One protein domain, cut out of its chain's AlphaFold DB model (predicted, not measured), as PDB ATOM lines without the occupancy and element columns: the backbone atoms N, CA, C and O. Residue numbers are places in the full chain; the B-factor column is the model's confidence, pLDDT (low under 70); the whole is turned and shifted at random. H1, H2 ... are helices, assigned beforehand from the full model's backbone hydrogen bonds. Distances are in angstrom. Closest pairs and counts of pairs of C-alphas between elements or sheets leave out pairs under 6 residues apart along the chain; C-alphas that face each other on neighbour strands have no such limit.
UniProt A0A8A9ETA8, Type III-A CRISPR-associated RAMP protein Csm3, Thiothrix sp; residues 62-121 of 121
ATOM      1  N   LYS A  62     121.714 137.400  66.828       91.12
ATOM      2  CA  LYS A  62     121.765 136.024  67.331       91.12
ATOM      3  C   LYS A  62     122.558 135.196  66.330       91.12
ATOM      4  O   LYS A  62     122.221 135.228  65.150       91.12
ATOM      5  N   VAL A  63     123.565 134.479  66.816       90.38
ATOM      6  CA  VAL A  63     124.347 133.518  66.032       90.38
ATOM      7  C   VAL A  63     123.660 132.162  66.145       90.38
ATOM      8  O   VAL A  63     123.437 131.672  67.254       90.38
ATOM      9  N   HIS A  64     123.296 131.583  65.006       89.19
ATOM     10  CA  HIS A  64     122.681 130.262  64.904       89.19
ATOM     11  C   HIS A  64     123.589 129.373  64.061       89.19
ATOM     12  O   HIS A  64     124.128 129.837  63.065       89.19
ATOM     13  N   ASP A  65     123.807 128.129  64.490       88.75
ATOM     14  CA  ASP A  65     124.591 127.124  63.754       88.75
ATOM     15  C   ASP A  65     125.991 127.589  63.295       88.75
ATOM     16  O   ASP A  65     126.535 127.112  62.304       88.75
ATOM     17  N   GLY A  66     126.600 128.517  64.044       85.31
ATOM     18  CA  GLY A  66     127.917 129.085  63.735       85.31
ATOM     19  C   GLY A  66     127.923 130.154  62.636       85.31
ATOM     20  O   GLY A  66     128.995 130.636  62.284       85.31
ATOM     21  N   GLU A  67     126.761 130.552  62.114       88.81
ATOM     22  CA  GLU A  67     126.641 131.619  61.122       88.81
ATOM     23  C   GLU A  67     126.759 133.000  61.792       88.81
ATOM     24  O   GLU A  67     125.841 133.478  62.469       88.81
ATOM     25  N   ASP A  68     127.917 133.641  61.621       89.12
ATOM     26  CA  ASP A  68     128.180 135.006  62.077       89.12
ATOM     27  C   ASP A  68     127.931 136.010  60.941       89.12
ATOM     28  O   ASP A  68     128.683 136.088  59.972       89.12
ATOM     29  N   LEU A  69     126.861 136.797  61.075       92.69
ATOM     30  CA  LEU A  69     126.475 137.833  60.110       92.69
ATOM     31  C   LEU A  69     127.039 139.221  60.454       92.69
ATOM     32  O   LEU A  69     126.575 140.221  59.902       92.69
ATOM     33  N   SER A  70     128.000 139.323  61.377       92.56
ATOM     34  CA  SER A  70     128.548 140.610  61.812       92.56
ATOM     35  C   SER A  70     129.192 141.403  60.670       92.56
ATOM     36  O   SER A  70     128.937 142.599  60.559       92.56
ATOM     37  N   ASP A  71     129.923 140.754  59.761       93.19
ATOM     38  CA  ASP A  71     130.535 141.431  58.608       93.19
ATOM     39  C   ASP A  71     129.483 142.016  57.653       93.19
ATOM     40  O   ASP A  71     129.576 143.176  57.247       93.19
ATOM     41  N   MET A  72     128.427 141.249  57.355       94.62
ATOM     42  CA  MET A  72     127.295 141.729  56.551       94.62
ATOM     43  C   MET A  72     126.575 142.890  57.245       94.62
ATOM     44  O   MET A  72     126.161 143.852  56.596       94.62
ATOM     45  N   LEU A  73     126.442 142.826  58.571       95.69
ATOM     46  CA  LEU A  73     125.878 143.915  59.353       95.69
ATOM     47  C   LEU A  73     126.732 145.182  59.223       95.69
ATOM     48  O   LEU A  73     126.171 146.232  58.926       95.69
ATOM     49  N   PHE A  74     128.056 145.108  59.396       96.69
ATOM     50  CA  PHE A  74     128.931 146.279  59.254       96.69
ATOM     51  C   PHE A  74     128.863 146.880  57.847       96.69
ATOM     52  O   PHE A  74     128.791 148.100  57.712       96.69
ATOM     53  N   GLN A  75     128.788 146.047  56.805       97.19
ATOM     54  CA  GLN A  75     128.531 146.515  55.440       97.19
ATOM     55  C   GLN A  75     127.197 147.263  55.338       97.19
ATOM     56  O   GLN A  75     127.150 148.367  54.798       97.19
ATOM     57  N   GLY A  76     126.123 146.706  55.900       96.88
ATOM     58  CA  GLY A  76     124.812 147.354  55.938       96.88
ATOM     59  C   GLY A  76     124.833 148.699  56.668       96.88
ATOM     60  O   GLY A  76     124.340 149.691  56.135       96.88
ATOM     61  N   LEU A  77     125.456 148.764  57.849       97.31
ATOM     62  CA  LEU A  77     125.621 150.010  58.603       97.31
ATOM     63  C   LEU A  77     126.412 151.043  57.789       97.31
ATOM     64  O   LEU A  77     125.994 152.197  57.708       97.31
ATOM     65  N   LYS A  78     127.484 150.630  57.102       97.81
ATOM     66  CA  LYS A  78     128.268 151.543  56.266       97.81
ATOM     67  C   LYS A  78     127.480 152.072  55.069       97.81
ATOM     68  O   LYS A  78     127.570 153.253  54.743       97.81
ATOM     69  N   LEU A  79     126.666 151.231  54.429       97.12
ATOM     70  CA  LEU A  79     125.769 151.667  53.351       97.12
ATOM     71  C   LEU A  79     124.748 152.696  53.846       97.12
ATOM     72  O   LEU A  79     124.457 153.659  53.132       97.12
ATOM     73  N   ILE A  80     124.236 152.533  55.068       96.81
ATOM     74  CA  ILE A  80     123.357 153.526  55.695       96.81
ATOM     75  C   ILE A  80     124.110 154.842  55.914       96.81
ATOM     76  O   ILE A  80     123.573 155.886  55.555       96.81
ATOM     77  N   GLU A  81     125.349 154.831  56.416       96.94
ATOM     78  CA  GLU A  81     126.137 156.070  56.543       96.94
ATOM     79  C   GLU A  81     126.331 156.759  55.194       96.94
ATOM     80  O   GLU A  81     126.207 157.977  55.096       96.94
ATOM     81  N   LEU A  82     126.611 156.003  54.128       95.12
ATOM     82  CA  LEU A  82     126.813 156.559  52.788       95.12
ATOM     83  C   LEU A  82     125.536 157.190  52.215       95.12
ATOM     84  O   LEU A  82     125.627 158.220  51.545       95.12
ATOM     85  N   THR A  83     124.366 156.625  52.514       94.50
ATOM     86  CA  THR A  83     123.086 157.014  51.901       94.50
ATOM     87  C   THR A  83     122.231 157.931  52.781       94.50
ATOM     88  O   THR A  83     121.817 158.999  52.328       94.50
ATOM     89  N   GLY A  84     122.002 157.554  54.035       95.75
ATOM     90  CA  GLY A  84     121.141 158.227  55.006       95.75
ATOM     91  C   GLY A  84     119.861 157.449  55.344       95.75
ATOM     92  O   GLY A  84     119.555 156.411  54.761       95.75
ATOM     93  N   LEU A  85     119.093 157.967  56.303       96.00
ATOM     94  CA  LEU A  85     117.850 157.388  56.818       96.00
ATOM     95  C   LEU A  85     116.651 158.331  56.663       96.00
ATOM     96  O   LEU A  85     116.743 159.541  56.859       96.00
ATOM     97  N   GLY A  86     115.483 157.755  56.383       94.88
ATOM     98  CA  GLY A  86     114.223 158.493  56.328       94.88
ATOM     99  C   GLY A  86     113.963 159.201  54.996       94.88
ATOM    100  O   GLY A  86     114.441 158.803  53.934       94.88
ATOM    101  N   GLY A  87     113.104 160.220  55.036       91.62
ATOM    102  CA  GLY A  87     112.607 160.894  53.838       91.62
ATOM    103  C   GLY A  87     113.553 161.966  53.296       91.62
ATOM    104  O   GLY A  87     114.315 162.581  54.032       91.62
ATOM    105  N   SER A  88     113.421 162.275  52.003       93.50
ATOM    106  CA  SER A  88     114.083 163.427  51.363       93.50
ATOM    107  C   SER A  88     115.622 163.387  51.339       93.50
ATOM    108  O   SER A  88     116.244 164.445  51.263       93.50
ATOM    109  N   LEU A  89     116.245 162.202  51.343       93.38
ATOM    110  CA  LEU A  89     117.711 162.044  51.325       93.38
ATOM    111  C   LEU A  89     118.393 162.822  50.187       93.38
ATOM    112  O   LEU A  89     119.356 163.548  50.419       93.38
ATOM    113  N   SER A  90     117.819 162.797  48.977       94.19
ATOM    114  CA  SER A  90     118.324 163.555  47.817       94.19
ATOM    115  C   SER A  90     118.302 165.081  47.992       94.19
ATOM    116  O   SER A  90     118.908 165.801  47.206       94.19
ATOM    117  N   ARG A  91     117.609 165.586  49.020       93.50
ATOM    118  CA  ARG A  91     117.540 167.006  49.407       93.50
ATOM    119  C   ARG A  91     118.336 167.310  50.684       93.50
ATOM    120  O   ARG A  91     118.110 168.346  51.318       93.50
ATOM    121  N   GLY A  92     119.235 166.406  51.079       91.88
ATOM    122  CA  GLY A  92     120.155 166.583  52.203       91.88
ATOM    123  C   GLY A  92     119.532 166.345  53.580       91.88
ATOM    124  O   GLY A  92     119.930 166.991  54.546       91.88
ATOM    125  N   TYR A  93     118.523 165.479  53.679       95.44
ATOM    126  CA  TYR A  93     118.000 165.009  54.968       95.44
ATOM    127  C   TYR A  93     118.650 163.688  55.350       95.44
ATOM    128  O   TYR A  93     119.163 162.980  54.490       95.44
ATOM    129  N   GLY A  94     118.572 163.343  56.635       95.81
ATOM    130  CA  GLY A  94     118.774 161.964  57.066       95.81
ATOM    131  C   GLY A  94     120.208 161.460  57.000       95.81
ATOM    132  O   GLY A  94     120.417 160.262  57.153       95.81
ATOM    133  N   LYS A  95     121.201 162.325  56.769       97.56
ATOM    134  CA  LYS A  95     122.602 161.918  56.887       97.56
ATOM    135  C   LYS A  95     122.886 161.582  58.351       97.56
ATOM    136  O   LYS A  95     122.613 162.405  59.223       97.56
ATOM    137  N   ILE A  96     123.411 160.386  58.583       97.81
ATOM    138  CA  ILE A  96     123.791 159.888  59.905       97.81
ATOM    139  C   ILE A  96     125.203 159.317  59.844       97.81
ATOM    140  O   ILE A  96     125.702 158.985  58.766       97.81
ATOM    141  N   GLU A  97     125.803 159.186  61.013       97.75
ATOM    142  CA  GLU A  97     127.030 158.441  61.264       97.75
ATOM    143  C   GLU A  97     126.829 157.604  62.530       97.75
ATOM    144  O   GLU A  97     126.061 157.990  63.417       97.75
ATOM    145  N   PHE A  98     127.474 156.443  62.597       98.00
ATOM    146  CA  PHE A  98     127.553 155.653  63.818       98.00
ATOM    147  C   PHE A  98     128.842 156.018  64.549       98.00
ATOM    148  O   PHE A  98     129.932 155.930  63.987       98.00
ATOM    149  N   VAL A  99     128.706 156.395  65.818       97.06
ATOM    150  CA  VAL A  99     129.822 156.756  66.696       97.06
ATOM    151  C   VAL A  99     129.828 155.863  67.929       97.06
ATOM    152  O   VAL A  99     128.781 155.364  68.347       97.06
ATOM    153  N   ASP A 100     131.014 155.656  68.501       96.50
ATOM    154  CA  ASP A 100     131.234 154.852  69.708       96.50
ATOM    155  C   ASP A 100     130.623 153.435  69.634       96.50
ATOM    156  O   ASP A 100     130.099 152.901  70.622       96.50
ATOM    157  N   LEU A 101     130.688 152.800  68.455       96.88
ATOM    158  CA  LEU A 101     130.059 151.504  68.217       96.88
ATOM    159  C   LEU A 101     130.772 150.371  68.974       96.88
ATOM    160  O   LEU A 101     131.958 150.094  68.774       96.88
ATOM    161  N   LYS A 102     130.013 149.649  69.807       96.38
ATOM    162  CA  LYS A 102     130.511 148.529  70.620       96.38
ATOM    163  C   LYS A 102     129.713 147.252  70.389       96.38
ATOM    164  O   LYS A 102     128.484 147.270  70.330       96.38
ATOM    165  N   LEU A 103     130.418 146.124  70.336       94.19
ATOM    166  CA  LEU A 103     129.839 144.783  70.370       94.19
ATOM    167  C   LEU A 103     130.106 144.167  71.748       94.19
ATOM    168  O   LEU A 103     131.210 143.708  72.044       94.19
ATOM    169  N   GLY A 104     129.095 144.192  72.620       91.38
ATOM    170  CA  GLY A 104     129.289 143.874  74.036       91.38
ATOM    171  C   GLY A 104     130.188 144.920  74.697       91.38
ATOM    172  O   GLY A 104     129.845 146.098  74.716       91.38
ATOM    173  N   SER A 105     131.337 144.503  75.228       93.12
ATOM    174  CA  SER A 105     132.357 145.407  75.782       93.12
ATOM    175  C   SER A 105     133.450 145.799  74.782       93.12
ATOM    176  O   SER A 105     134.303 146.620  75.112       93.12
ATOM    177  N   THR A 106     133.443 145.220  73.580       96.38
ATOM    178  CA  THR A 106     134.509 145.402  72.592       96.38
ATOM    179  C   THR A 106     134.194 146.580  71.682       96.38
ATOM    180  O   THR A 106     133.118 146.624  71.085       96.38
ATOM    181  N   ASP A 107     135.142 147.503  71.540       97.12
ATOM    182  CA  ASP A 107     135.081 148.559  70.529       97.12
ATOM    183  C   ASP A 107     135.199 147.954  69.125       97.12
ATOM    184  O   ASP A 107     136.089 147.140  68.855       97.12
ATOM    185  N   VAL A 108     134.269 148.314  68.242       96.94
ATOM    186  CA  VAL A 108     134.240 147.846  66.853       96.94
ATOM    187  C   VAL A 108     134.142 148.998  65.855       96.94
ATOM    188  O   VAL A 108     133.897 148.747  64.676       96.94
ATOM    189  N   GLN A 109     134.381 150.242  66.282       97.38
ATOM    190  CA  GLN A 109     134.295 151.411  65.407       97.38
ATOM    191  C   GLN A 109     135.274 151.285  64.233       97.38
ATOM    192  O   GLN A 109     134.884 151.392  63.074       97.38
ATOM    193  N   ALA A 110     136.519 150.892  64.521       96.94
ATOM    194  CA  ALA A 110     137.540 150.688  63.494       96.94
ATOM    195  C   ALA A 110     137.150 149.630  62.443       96.94
ATOM    196  O   ALA A 110     137.602 149.704  61.303       96.94
ATOM    197  N   LYS A 111     136.308 148.646  62.802       96.12
ATOM    198  CA  LYS A 111     135.803 147.657  61.837       96.12
ATOM    199  C   LYS A 111     134.810 148.286  60.870       96.12
ATOM    200  O   LYS A 111     134.905 148.019  59.677       96.12
ATOM    201  N   LEU A 112     133.888 149.111  61.370       97.31
ATOM    202  CA  LEU A 112     132.944 149.854  60.536       97.31
ATOM    203  C   LEU A 112     133.682 150.834  59.613       97.31
ATOM    204  O   LEU A 112     133.386 150.904  58.422       97.31
ATOM    205  N   ASP A 113     134.670 151.552  60.145       96.62
ATOM    206  CA  ASP A 113     135.443 152.542  59.392       96.62
ATOM    207  C   ASP A 113     136.284 151.905  58.278       96.62
ATOM    208  O   ASP A 113     136.465 152.502  57.218       96.62
ATOM    209  N   ALA A 114     136.760 150.676  58.496       96.38
ATOM    210  CA  ALA A 114     137.523 149.912  57.514       96.38
ATOM    211  C   ALA A 114     136.666 149.325  56.377       96.38
ATOM    212  O   ALA A 114     137.228 148.815  55.406       96.38
ATOM    213  N   VAL A 115     135.329 149.378  56.466       96.44
ATOM    214  CA  VAL A 115     134.455 148.892  55.393       96.44
ATOM    215  C   VAL A 115     134.605 149.785  54.165       96.44
ATOM    216  O   VAL A 115     134.243 150.963  54.170       96.44
ATOM    217  N   THR A 116     135.087 149.190  53.080       92.94
ATOM    218  CA  THR A 116     135.167 149.813  51.760       92.94
ATOM    219  C   THR A 116     134.282 149.064  50.771       92.94
ATOM    220  O   THR A 116     134.055 147.859  50.889       92.94
ATOM    221  N   PHE A 117     133.768 149.790  49.782       90.25
ATOM    222  CA  PHE A 117     133.053 149.212  48.649       90.25
ATOM    223  C   PHE A 117     133.909 149.415  47.402       90.25
ATOM    224  O   PHE A 117     134.496 150.483  47.226       90.25
ATOM    225  N   GLY A 118     134.015 148.381  46.566       82.50
ATOM    226  CA  GLY A 118     134.685 148.496  45.271       82.50
ATOM    227  C   GLY A 118     133.964 149.483  44.348       82.50
ATOM    228  O   GLY A 118     132.801 149.825  44.577       82.50
ATOM    229  N   GLU A 119     134.650 149.938  43.301       68.69
ATOM    230  CA  GLU A 119     134.025 150.762  42.265       68.69
ATOM    231  C   GLU A 119     132.880 149.995  41.589       68.69
ATOM    232  O   GLU A 119     132.978 148.792  41.329       68.69
ATOM    233  N   ALA A 120     131.777 150.697  41.322       64.19
ATOM    234  CA  ALA A 120     130.706 150.164  40.495       64.19
ATOM    235  C   ALA A 120     131.240 150.001  39.062       64.19
ATOM    236  O   ALA A 120     131.722 150.975  38.484       64.19
ATOM    237  N   ALA A 121     131.192 148.770  38.545       43.28
ATOM    238  CA  ALA A 121     131.570 148.439  37.170       43.28
ATOM    239  C   ALA A 121     130.696 149.155  36.128       43.28
ATOM    240  O   ALA A 121     129.492 149.372  36.414       43.28
TER     241      ALA A 121
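What this domain is: This is residues 62 to 121 of the 121 residues of the protein "Type III-A CRISPR-associated RAMP protein Csm3" of Thiothrix sp (UniProt A0A8A9ETA8). Little regular structure: one helix, H1, with a long loop that runs out beyond its last residue and folds back along it to a short helix, H2, packed on H1's side. Before H1, residues 63 to 69 stick out. The 60 printed residues, with two named helices, H1 then H2, and no named strand, are all helix in class, though under half are in named elements. The whole is loose, with a radius of gyration of the C-alphas of 13.8 A, and spans 41 by 31 by 21 A.

How they stand to each other: H1, residues 70 to 83, touches H2, residues 109 to 113, with residues 74 to 78 alone; the closest C-alphas, of Phe 74 and Leu 112, are 5.5 A apart. In both helices every O i to N i+4 pair is within hydrogen-bond range. Residues 102 to 103 pair with 106 to 107, antiparallel.

Where its parts are: H1 begins at C-alpha 70 (128.548, 140.610, 61.812) and is 19.9 A long. H2, 6.2 A long, ends at C-alpha 113 (135.443, 152.542, 59.392).

The domain as a whole: The farthest C-alphas, of Asp 65 and Arg 91, are 43.0 A apart. The printed part has no cut. The 25-residue link is long. Residues 119 to 121 are under pLDDT 70.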